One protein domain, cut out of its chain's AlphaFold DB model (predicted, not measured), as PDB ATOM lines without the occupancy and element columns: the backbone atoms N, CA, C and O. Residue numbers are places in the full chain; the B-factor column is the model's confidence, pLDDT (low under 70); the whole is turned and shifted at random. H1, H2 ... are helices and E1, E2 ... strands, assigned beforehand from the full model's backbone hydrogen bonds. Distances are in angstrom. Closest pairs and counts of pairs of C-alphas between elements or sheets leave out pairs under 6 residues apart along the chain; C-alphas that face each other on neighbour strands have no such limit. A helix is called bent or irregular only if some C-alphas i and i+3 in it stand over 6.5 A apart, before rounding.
ATOM      1  N   GLY A  55      -2.924 -10.498  28.597       97.12
ATOM      2  CA  GLY A  55      -2.948  -9.404  27.636       97.12
ATOM      3  C   GLY A  55      -3.449  -8.097  28.241       97.12
ATOM      4  O   GLY A  55      -2.849  -7.059  27.980       97.12
ATOM      5  N   ASP A  56      -4.478  -8.126  29.084       96.44
ATOM      6  CA  ASP A  56      -5.071  -6.910  29.666       96.44
ATOM      7  C   ASP A  56      -4.127  -6.180  30.632       96.44
ATOM      8  O   ASP A  56      -4.190  -4.961  30.770       96.44
ATOM      9  N   VAL A  57      -3.225  -6.912  31.294       96.06
ATOM     10  CA  VAL A  57      -2.251  -6.329  32.234       96.06
ATOM     11  C   VAL A  57      -0.966  -5.853  31.555       96.06
ATOM     12  O   VAL A  57      -0.201  -5.101  32.162       96.06
ATOM     13  N   MET A  58      -0.720  -6.278  30.315       97.19
ATOM     14  CA  MET A  58       0.511  -5.987  29.583       97.19
ATOM     15  C   MET A  58       0.550  -4.586  28.979       97.19
ATOM     16  O   MET A  58      -0.438  -4.110  28.411       97.19
ATOM     17  N   ASP A  59       1.735  -3.978  29.028       96.38
ATOM     18  CA  ASP A  59       2.019  -2.651  28.489       96.38
ATOM     19  C   ASP A  59       1.744  -2.584  26.975       96.38
ATOM     20  O   ASP A  59       2.132  -3.468  26.207       96.38
ATOM     21  N   GLU A  60       1.067  -1.516  26.543       94.44
ATOM     22  CA  GLU A  60       0.806  -1.218  25.122       94.44
ATOM     23  C   GLU A  60       1.851  -0.273  24.507       94.44
ATOM     24  O   GLU A  60       1.948  -0.148  23.285       94.44
ATOM     25  N   GLY A  61       2.611   0.415  25.364       94.00
ATOM     26  CA  GLY A  61       3.650   1.365  24.983       94.00
ATOM     27  C   GLY A  61       5.006   0.714  24.717       94.00
ATOM     28  O   GLY A  61       5.133  -0.498  24.569       94.00
ATOM     29  N   ASP A  62       6.037   1.555  24.654       96.12
ATOM     30  CA  ASP A  62       7.417   1.090  24.548       96.12
ATOM     31  C   ASP A  62       7.889   0.474  25.867       96.12
ATOM     32  O   ASP A  62       7.685   1.038  26.942       96.12
ATOM     33  N   VAL A  63       8.549  -0.679  25.765       97.19
ATOM     34  CA  VAL A  63       9.174  -1.372  26.892       97.19
ATOM     35  C   VAL A  63      10.685  -1.185  26.812       97.19
ATOM     36  O   VAL A  63      11.266  -1.181  25.728       97.19
ATOM     37  N   GLU A  64      11.334  -1.018  27.962       96.56
ATOM     38  CA  GLU A  64      12.782  -0.833  28.029       96.56
ATOM     39  C   GLU A  64      13.547  -2.071  27.533       96.56
ATOM     40  O   GLU A  64      13.183  -3.212  27.832       96.56
ATOM     41  N   GLU A  65      14.662  -1.842  26.831       96.94
ATOM     42  CA  GLU A  65      15.459  -2.902  26.192       96.94
ATOM     43  C   GLU A  65      15.919  -3.988  27.183       96.94
ATOM     44  O   GLU A  65      16.012  -5.160  26.831       96.94
ATOM     45  N   LEU A  66      16.126  -3.624  28.455       95.19
ATOM     46  CA  LEU A  66      16.554  -4.539  29.518       95.19
ATOM     47  C   LEU A  66      15.591  -5.711  29.769       95.19
ATOM     48  O   LEU A  66      15.992  -6.711  30.368       95.19
ATOM     49  N   TYR A  67      14.319  -5.587  29.373       96.06
ATOM     50  CA  TYR A  67      13.329  -6.652  29.540       96.06
ATOM     51  C   TYR A  67      13.380  -7.687  28.419       96.06
ATOM     52  O   TYR A  67      12.904  -8.809  28.615       96.06
ATOM     53  N   PHE A  68      13.932  -7.336  27.257       97.50
ATOM     54  CA  PHE A  68      13.994  -8.226  26.108       97.50
ATOM     55  C   PHE A  68      15.066  -9.288  26.314       97.50
ATOM     56  O   PHE A  68      16.159  -9.026  26.814       97.50
ATOM     57  N   ILE A  69      14.722 -10.521  25.952       96.94
ATOM     58  CA  ILE A  69      15.595 -11.668  26.162       96.94
ATOM     59  C   ILE A  69      16.452 -11.851  24.904       96.94
ATOM     60  O   ILE A  69      15.886 -12.022  23.821       96.94
ATOM     61  N   PRO A  70      17.792 -11.852  25.024       96.19
ATOM     62  CA  PRO A  70      18.674 -12.151  23.903       96.19
ATOM     63  C   PRO A  70      18.440 -13.561  23.348       96.19
ATOM     64  O   PRO A  70      18.130 -14.491  24.101       96.19
ATOM     65  N   GLU A  71      18.604 -13.740  22.039       94.31
ATOM     66  CA  GLU A  71      18.305 -15.006  21.355       94.31
ATOM     67  C   GLU A  71      19.162 -16.170  21.872       94.31
ATOM     68  O   GLU A  71      18.651 -17.269  22.101       94.31
ATOM     69  N   GLU A  72      20.425 -15.905  22.202       94.25
ATOM     70  CA  GLU A  72      21.358 -16.864  22.796       94.25
ATOM     71  C   GLU A  72      20.948 -17.337  24.200       94.25
ATOM     72  O   GLU A  72      21.427 -18.363  24.683       94.25
ATOM     73  N   LYS A  73      20.060 -16.598  24.878       96.19
ATOM     74  CA  LYS A  73      19.450 -17.010  26.149       96.19
ATOM     75  C   LYS A  73      18.115 -17.712  25.948       96.19
ATOM     76  O   LYS A  73      17.650 -18.382  26.870       96.19
ATOM     77  N   LEU A  74      17.484 -17.576  24.786       96.38
ATOM     78  CA  LEU A  74      16.222 -18.244  24.490       96.38
ATOM     79  C   LEU A  74      16.452 -19.706  24.137       96.38
ATOM     80  O   LEU A  74      15.842 -20.568  24.770       96.38
ATOM     81  N   TYR A  75      17.351 -19.987  23.194       96.44
ATOM     82  CA  TYR A  75      17.439 -21.296  22.554       96.44
ATOM     83  C   TYR A  75      18.848 -21.887  22.616       96.44
ATOM     84  O   TYR A  75      19.838 -21.192  22.412       96.44
ATOM     85  N   TYR A  76      18.934 -23.193  22.874       94.56
ATOM     86  CA  TYR A  76      20.175 -23.973  22.743       94.56
ATOM     87  C   TYR A  76      20.167 -24.867  21.493       94.56
ATOM     88  O   TYR A  76      21.178 -25.489  21.164       94.56
ATOM     89  N   THR A  77      19.015 -24.968  20.828       94.00
ATOM     90  CA  THR A  77      18.772 -25.735  19.604       94.00
ATOM     91  C   THR A  77      17.598 -25.100  18.838       94.00
ATOM     92  O   THR A  77      17.280 -23.935  19.057       94.00
ATOM     93  N   TYR A  78      16.941 -25.826  17.935       93.25
ATOM     94  CA  TYR A  78      15.830 -25.301  17.145       93.25
ATOM     95  C   TYR A  78      14.588 -24.970  18.001       93.25
ATOM     96  O   TYR A  78      14.241 -25.781  18.863       93.25
ATOM     97  N   PRO A  79      13.900 -23.827  17.792       91.56
ATOM     98  CA  PRO A  79      12.799 -23.352  18.647       91.56
ATOM     99  C   PRO A  79      11.627 -24.322  18.859       91.56
ATOM    100  O   PRO A  79      10.973 -24.283  19.900       91.56
ATOM    101  N   GLU A  80      11.350 -25.199  17.898       90.62
ATOM    102  CA  GLU A  80      10.293 -26.214  17.965       90.62
ATOM    103  C   GLU A  80      10.605 -27.357  18.940       90.62
ATOM    104  O   GLU A  80       9.706 -28.085  19.371       90.62
ATOM    105  N   ILE A  81      11.873 -27.517  19.321       91.81
ATOM    106  CA  ILE A  81      12.299 -28.556  20.251       91.81
ATOM    107  C   ILE A  81      11.974 -28.110  21.676       91.81
ATOM    108  O   ILE A  81      12.495 -27.125  22.193       91.81
ATOM    109  N   THR A  82      11.141 -28.897  22.349       91.00
ATOM    110  CA  THR A  82      10.709 -28.645  23.735       91.00
ATOM    111  C   THR A  82      11.158 -29.738  24.699       91.00
ATOM    112  O   THR A  82      10.698 -29.781  25.836       91.00
ATOM    113  N   HIS A  83      12.054 -30.623  24.268       92.81
ATOM    114  CA  HIS A  83      12.528 -31.764  25.046       92.81
ATOM    115  C   HIS A  83      14.040 -31.946  24.918       92.81
ATOM    116  O   HIS A  83      14.611 -31.705  23.858       92.81
ATOM    117  N   SER A  84      14.666 -32.378  26.007       93.25
ATOM    118  CA  SER A  84      16.084 -32.713  26.097       93.25
ATOM    119  C   SER A  84      16.226 -34.107  26.710       93.25
ATOM    120  O   SER A  84      15.687 -34.368  27.789       93.25
ATOM    121  N   ASP A  85      16.919 -35.014  26.025       92.25
ATOM    122  CA  ASP A  85      17.262 -36.333  26.560       92.25
ATOM    123  C   ASP A  85      18.771 -36.391  26.813       92.25
ATOM    124  O   ASP A  85      19.568 -36.471  25.884       92.25
ATOM    125  N   GLU A  86      19.147 -36.311  28.087       92.38
ATOM    126  CA  GLU A  86      20.531 -36.334  28.562       92.38
ATOM    127  C   GLU A  86      20.878 -37.681  29.219       92.38
ATOM    128  O   GLU A  86      21.735 -37.755  30.106       92.38
ATOM    129  N   THR A  87      20.168 -38.758  28.856       89.50
ATOM    130  CA  THR A  87      20.437 -40.111  29.376       89.50
ATOM    131  C   THR A  87      21.781 -40.665  28.921       89.50
ATOM    132  O   THR A  87      22.409 -41.403  29.679       89.50
ATOM    133  N   LEU A  88      22.233 -40.278  27.725       86.25
ATOM    134  CA  LEU A  88      23.516 -40.689  27.150       86.25
ATOM    135  C   LEU A  88      24.588 -39.603  27.284       86.25
ATOM    136  O   LEU A  88      25.703 -39.893  27.713       86.25
ATOM    137  N   GLU A  89      24.252 -38.356  26.950       89.88
ATOM    138  CA  GLU A  89      25.184 -37.229  26.964       89.88
ATOM    139  C   GLU A  89      24.543 -36.000  27.615       89.88
ATOM    140  O   GLU A  89      23.406 -35.638  27.324       89.88
ATOM    141  N   ARG A  90      25.283 -35.357  28.521       92.31
ATOM    142  CA  ARG A  90      24.838 -34.144  29.214       92.31
ATOM    143  C   ARG A  90      25.057 -32.925  28.329       92.31
ATOM    144  O   ARG A  90      26.145 -32.747  27.791       92.31
ATOM    145  N   LEU A  91      24.070 -32.035  28.287       93.25
ATOM    146  CA  LEU A  91      24.232 -30.732  27.649       93.25
ATOM    147  C   LEU A  91      25.270 -29.888  28.396       93.25
ATOM    148  O   LEU A  91      25.438 -29.987  29.624       93.25
ATOM    149  N   SER A  92      25.933 -28.999  27.653       94.50
ATOM    150  CA  SER A  92      26.909 -28.070  28.220       94.50
ATOM    151  C   SER A  92      26.269 -27.172  29.289       94.50
ATOM    152  O   SER A  92      25.044 -27.057  29.404       94.50
ATOM    153  N   VAL A  93      27.091 -26.542  30.131       92.81
ATOM    154  CA  VAL A  93      26.580 -25.615  31.155       92.81
ATOM    155  C   VAL A  93      25.833 -24.454  30.493       92.81
ATOM    156  O   VAL A  93      24.768 -24.066  30.964       92.81
ATOM    157  N   GLU A  94      26.346 -23.960  29.372       93.31
ATOM    158  CA  GLU A  94      25.805 -22.843  28.599       93.31
ATOM    159  C   GLU A  94      24.463 -23.209  27.960       93.31
ATOM    160  O   GLU A  94      23.493 -22.469  28.109       93.31
ATOM    161  N   GLN A  95      24.360 -24.387  27.334       93.69
ATOM    162  CA  GLN A  95      23.106 -24.873  26.744       93.69
ATOM    163  C   GLN A  95      22.001 -25.024  27.798       93.69
ATOM    164  O   GLN A  95      20.835 -24.711  27.548       93.69
ATOM    165  N   ARG A  96      22.374 -25.438  29.015       93.62
ATOM    166  CA  ARG A  96      21.451 -25.543  30.155       93.62
ATOM    167  C   ARG A  96      21.043 -24.188  30.742       93.62
ATOM    168  O   ARG A  96      20.079 -24.134  31.503       93.62
ATOM    169  N   GLN A  97      21.722 -23.099  30.376       95.19
ATOM    170  CA  GLN A  97      21.391 -21.720  30.758       95.19
ATOM    171  C   GLN A  97      20.527 -20.998  29.708       95.19
ATOM    172  O   GLN A  97      20.635 -19.782  29.535       95.19
ATOM    173  N   THR A  98      19.644 -21.738  29.034       96.94
ATOM    174  CA  THR A  98      18.654 -21.196  28.094       96.94
ATOM    175  C   THR A  98      17.224 -21.423  28.584       96.94
ATOM    176  O   THR A  98      16.931 -22.403  29.282       96.94
ATOM    177  N   TRP A  99      16.307 -20.529  28.221       97.06
ATOM    178  CA  TRP A  99      14.891 -20.641  28.587       97.06
ATOM    179  C   TRP A  99      14.228 -21.876  27.979       97.06
ATOM    180  O   TRP A  99      13.445 -22.540  28.662       97.06
ATOM    181  N   GLN A 100      14.601 -22.230  26.747       96.81
ATOM    182  CA  GLN A 100      14.170 -23.453  26.076       96.81
ATOM    183  C   GLN A 100      14.532 -24.695  26.891       96.81
ATOM    184  O   GLN A 100      13.679 -25.558  27.094       96.81
ATOM    185  N   TYR A 101      15.762 -24.787  27.412       96.06
ATOM    186  CA  TYR A 101      16.120 -25.896  28.291       96.06
ATOM    187  C   TYR A 101      15.332 -25.819  29.596       96.06
ATOM    188  O   TYR A 101      14.710 -26.799  29.994       96.06
ATOM    189  N   LEU A 102      15.328 -24.667  30.271       95.81
ATOM    190  CA  LEU A 102      14.744 -24.521  31.605       95.81
ATOM    191  C   LEU A 102      13.244 -24.854  31.652       95.81
ATOM    192  O   LEU A 102      12.798 -25.458  32.625       95.81
ATOM    193  N   LYS A 103      12.488 -24.481  30.613       95.81
ATOM    194  CA  LYS A 103      11.037 -24.709  30.497       95.81
ATOM    195  C   LYS A 103      10.670 -25.967  29.702       95.81
ATOM    196  O   LYS A 103       9.565 -26.487  29.855       95.81
ATOM    197  N   GLY A 104      11.589 -26.489  28.894       96.25
ATOM    198  CA  GLY A 104      11.412 -27.742  28.170       96.25
ATOM    199  C   GLY A 104      11.356 -28.963  29.090       96.25
ATOM    200  O   GLY A 104      11.776 -28.930  30.253       96.25
ATOM    201  N   ALA A 105      10.826 -30.057  28.557       96.25
ATOM    202  CA  ALA A 105      10.934 -31.370  29.164       96.25
ATOM    203  C   ALA A 105      12.401 -31.804  29.208       96.25
ATOM    204  O   ALA A 105      13.180 -31.505  28.300       96.25
ATOM    205  N   LYS A 106      12.791 -32.533  30.250       94.81
ATOM    206  CA  LYS A 106      14.144 -33.089  30.351       94.81
ATOM    207  C   LYS A 106      14.133 -34.472  30.974       94.81
ATOM    208  O   LYS A 106      13.358 -34.729  31.899       94.81
ATOM    209  N   LYS A 107      15.017 -35.338  30.487       95.50
ATOM    210  CA  LYS A 107      15.337 -36.633  31.088       95.50
ATOM    211  C   LYS A 107      16.829 -36.701  31.353       95.50
ATOM    212  O   LYS A 107      17.610 -36.504  30.434       95.50
ATOM    213  N   LEU A 108      17.227 -36.960  32.596       93.88
ATOM    214  CA  LEU A 108      18.644 -37.082  32.946       93.88
ATOM    215  C   LEU A 108      18.882 -38.069  34.096       93.88
ATOM    216  O   LEU A 108      18.055 -38.164  35.009       93.88
ATOM    217  N   PRO A 109      20.031 -38.763  34.106       92.75
ATOM    218  CA  PRO A 109      20.400 -39.644  35.199       92.75
ATOM    219  C   PRO A 109      20.749 -38.806  36.431       92.75
ATOM    220  O   PRO A 109      21.506 -37.827  36.357       92.75
ATOM    221  N   ARG A 110      20.182 -39.178  37.578       93.12
ATOM    222  CA  ARG A 110      20.480 -38.606  38.892       93.12
ATOM    223  C   ARG A 110      20.803 -39.715  39.881       93.12
ATOM    224  O   ARG A 110      20.347 -40.846  39.751       93.12
ATOM    225  N   LYS A 111      21.564 -39.349  40.908       92.81
ATOM    226  CA  LYS A 111      21.889 -40.214  42.037       92.81
ATOM    227  C   LYS A 111      21.243 -39.646  43.293       92.81
ATOM    228  O   LYS A 111      21.391 -38.458  43.579       92.81
ATOM    229  N   ALA A 112      20.475 -40.467  43.997       91.06
ATOM    230  CA  ALA A 112      19.888 -40.103  45.280       91.06
ATOM    231  C   ALA A 112      20.963 -40.078  46.381       91.06
ATOM    232  O   ALA A 112      22.040 -40.653  46.224       91.06
ATOM    233  N   GLY A 113      20.672 -39.432  47.516       90.31
ATOM    234  CA  GLY A 113      21.620 -39.328  48.638       90.31
ATOM    235  C   GLY A 113      22.054 -40.683  49.218       90.31
ATOM    236  O   GLY A 113      23.149 -40.799  49.752       90.31
ATOM    237  N   ASN A 114      21.233 -41.723  49.043       89.75
ATOM    238  CA  ASN A 114      21.527 -43.110  49.420       89.75
ATOM    239  C   ASN A 114      22.326 -43.894  48.356       89.75
ATOM    240  O   ASN A 114      22.585 -45.079  48.532       89.75
ATOM    241  N   GLY A 115      22.684 -43.258  47.237       90.25
ATOM    242  CA  GLY A 115      23.453 -43.860  46.153       90.25
ATOM    243  C   GLY A 115      22.642 -44.534  45.043       90.25
ATOM    244  O   GLY A 115      23.248 -44.925  44.050       90.25
ATOM    245  N   HIS A 116      21.313 -44.633  45.153       90.94
ATOM    246  CA  HIS A 116      20.468 -45.211  44.101       90.94
ATOM    247  C   HIS A 116      20.434 -44.313  42.854       90.94
ATOM    248  O   HIS A 116      20.158 -43.112  42.948       90.94
ATOM    249  N   GLU A 117      20.676 -44.898  41.682       93.44
ATOM    250  CA  GLU A 117      20.591 -44.205  40.395       93.44
ATOM    251  C   GLU A 117      19.178 -44.292  39.825       93.44
ATOM    252  O   GLU A 117      18.543 -45.343  39.833       93.44
ATOM    253  N   TYR A 118      18.654 -43.170  39.348       92.19
ATOM    254  CA  TYR A 118      17.328 -43.098  38.751       92.19
ATOM    255  C   TYR A 118      17.307 -42.085  37.612       92.19
ATOM    256  O   TYR A 118      18.115 -41.154  37.556       92.19
ATOM    257  N   ILE A 119      16.346 -42.245  36.705       92.31
ATOM    258  CA  ILE A 119      16.102 -41.262  35.655       92.31
ATOM    259  C   ILE A 119      15.147 -40.207  36.195       92.31
ATOM    260  O   ILE A 119      13.977 -40.475  36.466       92.31
ATOM    261  N   PHE A 120      15.650 -38.987  36.341       93.56
ATOM    262  CA  PHE A 120      14.811 -37.828  36.594       93.56
ATOM    263  C   PHE A 120      14.129 -37.424  35.290       93.56
ATOM    264  O   PHE A 120      14.805 -37.231  34.282       93.56
ATOM    265  N   SER A 121      12.805 -37.285  35.325       94.19
ATOM    266  CA  SER A 121      12.004 -36.785  34.209       94.19
ATOM    267  C   SER A 121      11.190 -35.578  34.665       94.19
ATOM    268  O   SER A 121      10.547 -35.626  35.711       94.19
ATOM    269  N   GLU A 122      11.188 -34.517  33.867       94.44
ATOM    270  CA  GLU A 122      10.357 -33.324  34.056       94.44
ATOM    271  C   GLU A 122       9.610 -33.046  32.746       94.44
ATOM    272  O   GLU A 122      10.206 -33.118  31.670       94.44
ATOM    273  N   GLY A 123       8.304 -32.772  32.826       94.88
ATOM    274  CA  GLY A 123       7.486 -32.425  31.657       94.88
ATOM    275  C   GLY A 123       7.841 -31.050  31.092       94.88
ATOM    276  O   GLY A 123       8.601 -30.313  31.706       94.88
ATOM    277  N   ALA A 124       7.301 -30.673  29.933       94.50
ATOM    278  CA  ALA A 124       7.460 -29.320  29.392       94.50
ATOM    279  C   ALA A 124       6.382 -28.378  29.950       94.50
ATOM    280  O   ALA A 124       5.267 -28.809  30.244       94.50
ATOM    281  N   ILE A 125       6.703 -27.090  30.071       93.62
ATOM    282  CA  ILE A 125       5.711 -26.015  30.207       93.62
ATOM    283  C   ILE A 125       5.857 -25.042  29.032       93.62
ATOM    284  O   ILE A 125       6.949 -24.959  28.461       93.62
ATOM    285  N   PRO A 126       4.802 -24.287  28.674       93.44
ATOM    286  CA  PRO A 126       4.902 -23.263  27.644       93.44
ATOM    287  C   PRO A 126       6.063 -22.305  27.919       93.44
ATOM    288  O   PRO A 126       6.193 -21.777  29.030       93.44
ATOM    289  N   MET A 127       6.918 -22.111  26.908       94.81
ATOM    290  CA  MET A 127       8.030 -21.171  27.022       94.81
ATOM    291  C   MET A 127       7.503 -19.746  27.123       94.81
ATOM    292  O   MET A 127       7.921 -19.021  28.015       94.81
ATOM    293  N   ILE A 128       6.578 -19.408  26.225       96.00
ATOM    294  CA  ILE A 128       5.915 -18.115  26.104       96.00
ATOM    295  C   ILE A 128       4.490 -18.264  26.639       96.00
ATOM    296  O   ILE A 128       3.804 -19.234  26.321       96.00
ATOM    297  N   ASP A 129       4.079 -17.317  27.467       96.50
ATOM    298  CA  ASP A 129       2.748 -17.192  28.029       96.50
ATOM    299  C   ASP A 129       1.771 -16.569  27.026       96.50
ATOM    300  O   ASP A 129       2.110 -15.631  26.299       96.50
ATOM    301  N   ASP A 130       0.554 -17.111  26.994       95.38
ATOM    302  CA  ASP A 130      -0.492 -16.686  26.068       95.38
ATOM    303  C   ASP A 130      -1.227 -15.446  26.591       95.38
ATOM    304  O   ASP A 130      -1.596 -15.372  27.764       95.38
ATOM    305  N   TYR A 131      -1.494 -14.492  25.699       94.56
ATOM    306  CA  TYR A 131      -2.168 -13.237  26.036       94.56
ATOM    307  C   TYR A 131      -3.634 -13.408  26.414       94.56
ATOM    308  O   TYR A 131      -4.131 -12.663  27.246       94.56
ATOM    309  N   ASP A 132      -4.335 -14.348  25.786       95.31
ATOM    310  CA  ASP A 132      -5.780 -14.555  25.921       95.31
ATOM    311  C   ASP A 132      -6.153 -15.378  27.162       95.31
ATOM    312  O   ASP A 132      -7.331 -15.607  27.441       95.31
ATOM    313  N   LYS A 133      -5.152 -15.823  27.925       95.00
ATOM    314  CA  LYS A 133      -5.330 -16.625  29.134       95.00
ATOM    315  C   LYS A 133      -5.038 -15.803  30.385       95.00
ATOM    316  O   LYS A 133      -4.275 -14.839  30.329       95.00
ATOM    317  N   PRO A 134      -5.602 -16.187  31.542       94.12
ATOM    318  CA  PRO A 134      -5.181 -15.632  32.820       94.12
ATOM    319  C   PRO A 134      -3.681 -15.851  33.041       94.12
ATOM    320  O   PRO A 134      -3.136 -16.891  32.659       94.12
ATOM    321  N   ALA A 135      -3.031 -14.898  33.710       94.81
ATOM    322  CA  ALA A 135      -1.655 -15.071  34.158       94.81
ATOM    323  C   ALA A 135      -1.532 -16.317  35.053       94.81
ATOM    324  O   ALA A 135      -2.439 -16.639  35.831       94.81
ATOM    325  N   ARG A 136      -0.398 -17.024  34.968       93.56
ATOM    326  CA  ARG A 136      -0.117 -18.113  35.911       93.56
ATOM    327  C   ARG A 136       0.166 -17.520  37.288       93.56
ATOM    328  O   ARG A 136       0.474 -16.338  37.434       93.56
ATOM    329  N   THR A 137       0.115 -18.365  38.314       91.50
ATOM    330  CA  THR A 137       0.550 -17.968  39.653       91.50
ATOM    331  C   THR A 137       1.984 -17.446  39.600       91.50
ATOM    332  O   THR A 137       2.905 -18.160  39.201       91.50
ATOM    333  N   MET A 138       2.160 -16.201  40.025       92.19
ATOM    334  CA  MET A 138       3.469 -15.585  40.159       92.19
ATOM    335  C   MET A 138       4.175 -16.119  41.400       92.19
ATOM    336  O   MET A 138       3.582 -16.179  42.474       92.19
ATOM    337  N   LEU A 139       5.447 -16.487  41.256       93.31
ATOM    338  CA  LEU A 139       6.293 -16.899  42.376       93.31
ATOM    339  C   LEU A 139       7.358 -15.843  42.654       93.31
ATOM    340  O   LEU A 139       7.692 -15.028  41.802       93.31
ATOM    341  N   THR A 140       7.975 -15.898  43.829       90.69
ATOM    342  CA  THR A 140       9.065 -14.980  44.213       90.69
ATOM    343  C   THR A 140      10.270 -15.021  43.271       90.69
ATOM    344  O   THR A 140      11.049 -14.070  43.219       90.69
ATOM    345  N   SER A 141      10.416 -16.097  42.495       89.75
ATOM    346  CA  SER A 141      11.461 -16.252  41.484       89.75
ATOM    347  C   SER A 141      11.200 -15.507  40.170       89.75
ATOM    348  O   SER A 141      12.044 -15.584  39.282       89.75
ATOM    349  N   GLU A 142      10.069 -14.807  40.022       91.25
ATOM    350  CA  GLU A 142       9.676 -14.075  38.805       91.25
ATOM    351  C   GLU A 142      10.767 -13.112  38.302       91.25
ATOM    352  O   GLU A 142      10.956 -12.922  37.106       91.25
ATOM    353  N   GLY A 143      11.542 -12.525  39.217       75.75
ATOM    354  CA  GLY A 143      12.644 -11.624  38.878       75.75
ATOM    355  C   GLY A 143      13.933 -12.304  38.396       75.75
ATOM    356  O   GLY A 143      14.917 -11.596  38.186       75.75
ATOM    357  N   GLY A 144      13.972 -13.635  38.274       88.69
ATOM    358  CA  GLY A 144      15.182 -14.403  37.975       88.69
ATOM    359  C   GLY A 144      15.025 -15.425  36.847       88.69
ATOM    360  O   GLY A 144      13.956 -15.599  36.266       88.69
ATOM    361  N   PHE A 145      16.122 -16.129  36.552       93.19
ATOM    362  CA  PHE A 145      16.153 -17.244  35.603       93.19
ATOM    363  C   PHE A 145      15.562 -18.502  36.259       93.19
ATOM    364  O   PHE A 145      16.278 -19.336  36.813       93.19
ATOM    365  N   SER A 146      14.232 -18.587  36.267       94.12
ATOM    366  CA  SER A 146      13.469 -19.667  36.894       94.12
ATOM    367  C   SER A 146      12.456 -20.248  35.924       94.12
ATOM    368  O   SER A 146      11.838 -19.540  35.138       94.12
ATOM    369  N   ARG A 147      12.221 -21.558  36.017       93.81
ATOM    370  CA  ARG A 147      11.245 -22.256  35.179       93.81
ATOM    371  C   ARG A 147       9.864 -21.590  35.231       93.81
ATOM    372  O   ARG A 147       9.175 -21.535  34.216       93.81
ATOM    373  N   THR A 148       9.476 -21.035  36.373       93.25
ATOM    374  CA  THR A 148       8.149 -20.435  36.574       93.25
ATOM    375  C   THR A 148       8.029 -18.990  36.096       93.25
ATOM    376  O   THR A 148       6.906 -18.518  35.974       93.25
ATOM    377  N   THR A 149       9.142 -18.312  35.796       95.38
ATOM    378  CA  THR A 149       9.149 -16.913  35.338       95.38
ATOM    379  C   THR A 149       8.310 -16.751  34.079       95.38
ATOM    380  O   THR A 149       8.414 -17.566  33.158       95.38
ATOM    381  N   HIS A 150       7.478 -15.720  34.014       96.38
ATOM    382  CA  HIS A 150       6.684 -15.413  32.837       96.38
ATOM    383  C   HIS A 150       7.567 -14.867  31.722       96.38
ATOM    384  O   HIS A 150       8.450 -14.031  31.932       96.38
ATOM    385  N   ILE A 151       7.306 -15.351  30.517       97.00
ATOM    386  CA  ILE A 151       7.937 -14.858  29.300       97.00
ATOM    387  C   ILE A 151       6.810 -14.568  28.337       97.00
ATOM    388  O   ILE A 151       5.968 -15.422  28.095       97.00
ATOM    389  N   VAL A 152       6.808 -13.381  27.762       97.50
ATOM    390  CA  VAL A 152       5.744 -12.923  26.879       97.50
ATOM    391  C   VAL A 152       6.338 -12.454  25.566       97.50
ATOM    392  O   VAL A 152       7.527 -12.138  25.468       97.50
ATOM    393  N   LYS A 153       5.505 -12.407  24.533       97.50
ATOM    394  CA  LYS A 153       5.821 -11.593  23.363       97.50
ATOM    395  C   LYS A 153       5.492 -10.146  23.702       97.50
ATOM    396  O   LYS A 153       4.564  -9.856  24.448       97.50
ATOM    397  N   ASP A 154       6.250  -9.213  23.183       97.69
ATOM    398  CA  ASP A 154       5.921  -7.807  23.311       97.69
ATOM    399  C   ASP A 154       4.773  -7.449  22.355       97.69
ATOM    400  O   ASP A 154       4.793  -7.864  21.195       97.69
ATOM    401  N   LYS A 155       3.771  -6.690  22.819       96.06
ATOM    402  CA  LYS A 155       2.583  -6.366  22.007       96.06
ATOM    403  C   LYS A 155       2.927  -5.550  20.757       96.06
ATOM    404  O   LYS A 155       2.282  -5.718  19.726       96.06
ATOM    405  N   LYS A 156       3.924  -4.665  20.847       95.88
ATOM    406  CA  LYS A 156       4.290  -3.732  19.776       95.88
ATOM    407  C   LYS A 156       5.280  -4.347  18.794       95.88
ATOM    408  O   LYS A 156       5.127  -4.204  17.584       95.88
ATOM    409  N   THR A 157       6.306  -5.015  19.311       96.56
ATOM    410  CA  THR A 157       7.438  -5.503  18.508       96.56
ATOM    411  C   THR A 157       7.377  -6.999  18.203       96.56
ATOM    412  O   THR A 157       8.097  -7.467  17.324       96.56
ATOM    413  N   GLY A 158       6.575  -7.776  18.938       96.12
ATOM    414  CA  GLY A 158       6.537  -9.240  18.848       96.12
ATOM    415  C   GLY A 158       7.782  -9.948  19.402       96.12
ATOM    416  O   GLY A 158       7.820 -11.181  19.426       96.12
ATOM    417  N   ARG A 159       8.794  -9.198  19.859       97.38
ATOM    418  CA  ARG A 159      10.027  -9.736  20.449       97.38
ATOM    419  C   ARG A 159       9.732 -10.384  21.798       97.38
ATOM    420  O   ARG A 159       8.798 -10.001  22.492       97.38
ATOM    421  N   ILE A 160      10.543 -11.360  22.186       97.88
ATOM    422  CA  ILE A 160      10.343 -12.101  23.432       97.88
ATOM    423  C   ILE A 160      10.987 -11.341  24.596       97.88
ATOM    424  O   ILE A 160      12.155 -10.954  24.528       97.88
ATOM    425  N   ARG A 161      10.225 -11.134  25.671       97.25
ATOM    426  CA  ARG A 161      10.655 -10.385  26.853       97.25
ATOM    427  C   ARG A 161      10.096 -10.962  28.149       97.25
ATOM    428  O   ARG A 161       9.169 -11.769  28.149       97.25
ATOM    429  N   LEU A 162      10.667 -10.524  29.261       97.06
ATOM    430  CA  LEU A 162      10.098 -10.717  30.592       97.06
ATOM    431  C   LEU A 162       8.973  -9.706  30.852       97.06
ATOM    432  O   LEU A 162       8.888  -8.669  30.185       97.06
ATOM    433  N   LEU A 163       8.150  -9.988  31.861       96.94
ATOM    434  CA  LEU A 163       7.207  -9.001  32.385       96.94
ATOM    435  C   LEU A 163       7.939  -7.824  33.047       96.94
ATOM    436  O   LEU A 163       8.952  -8.001  33.748       96.94
ATOM    437  N   THR A 164       7.394  -6.624  32.848       96.56
ATOM    438  CA  THR A 164       7.827  -5.410  33.540       96.56
ATOM    439  C   THR A 164       7.412  -5.458  35.008       96.56
ATOM    440  O   THR A 164       6.521  -6.211  35.401       96.56
TER     441      THR A 164
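AT A GLANCE: This is residues 55 to 164 of the 223 residues of the protein "DNA (cytosine-5-)-methyltransferase" of Eubacterium uniforme (UniProt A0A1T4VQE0). With little regular structure, this is an elongated body of loops: the long E2-E3 hairpin, with short E1 beside E2, makes one end, the small E4-E5 hairpin lies among loops toward the other, and H1 and H2 are between. The 110 printed residues include H1 E1 H2 E2 E3 H3 E4 E5, mixed in class, holding only 35 residues. Sheet E1, E2, E3 is mixed. It is only just loose, close to compact, with a radius of gyration of the C-alphas of 16.0 A, spanning 53 by 26 by 22 A.

HOW THE PARTS SIT: H1, residues 71 to 74, and H2, residues 99 to 103, only just touch, with 3 pairs of C-alphas within 8 A, the closest those of Leu 74 and Trp 99, 4.9 A. E1, residues 83 to 85, and E2, residues 105 to 111, are parallel neighbours (N 84 to O 105, 2.9 A); E1, H2, E2 form a strand-helix-strand unit, two parallel strands with a helix between, crossover right-handed. H2 only grazes the sheet. E2 and E3, residues 117 to 122, form an antiparallel hairpin, N 108 to O 120 3.0 A. H3, residues 140 to 143, is irregular, 7.2 A long, and apart from H1 and H2. E4, residues 151 to 153, and E5, residues 160 to 162, form an antiparallel hairpin, N 152 to O 161 2.9 A. H2's O i to N i+4 pair is within hydrogen-bond range; H1 and H3 are too short for one.

IN THESE COORDINATES: E2 is 19.1 A long, E3 16.2 A. H1 begins at C-alpha 71 (18.305, -15.006, 21.355); E5 ends at C-alpha 162 (10.098, -10.717, 30.592).

THE WHOLE: The farthest C-alphas, Gly 61 and Asn 114, are 53.8 A apart. The printed part has no cut; links E1 to H2 and E3 to H3 are long. No printed residue is under 70 in pLDDT.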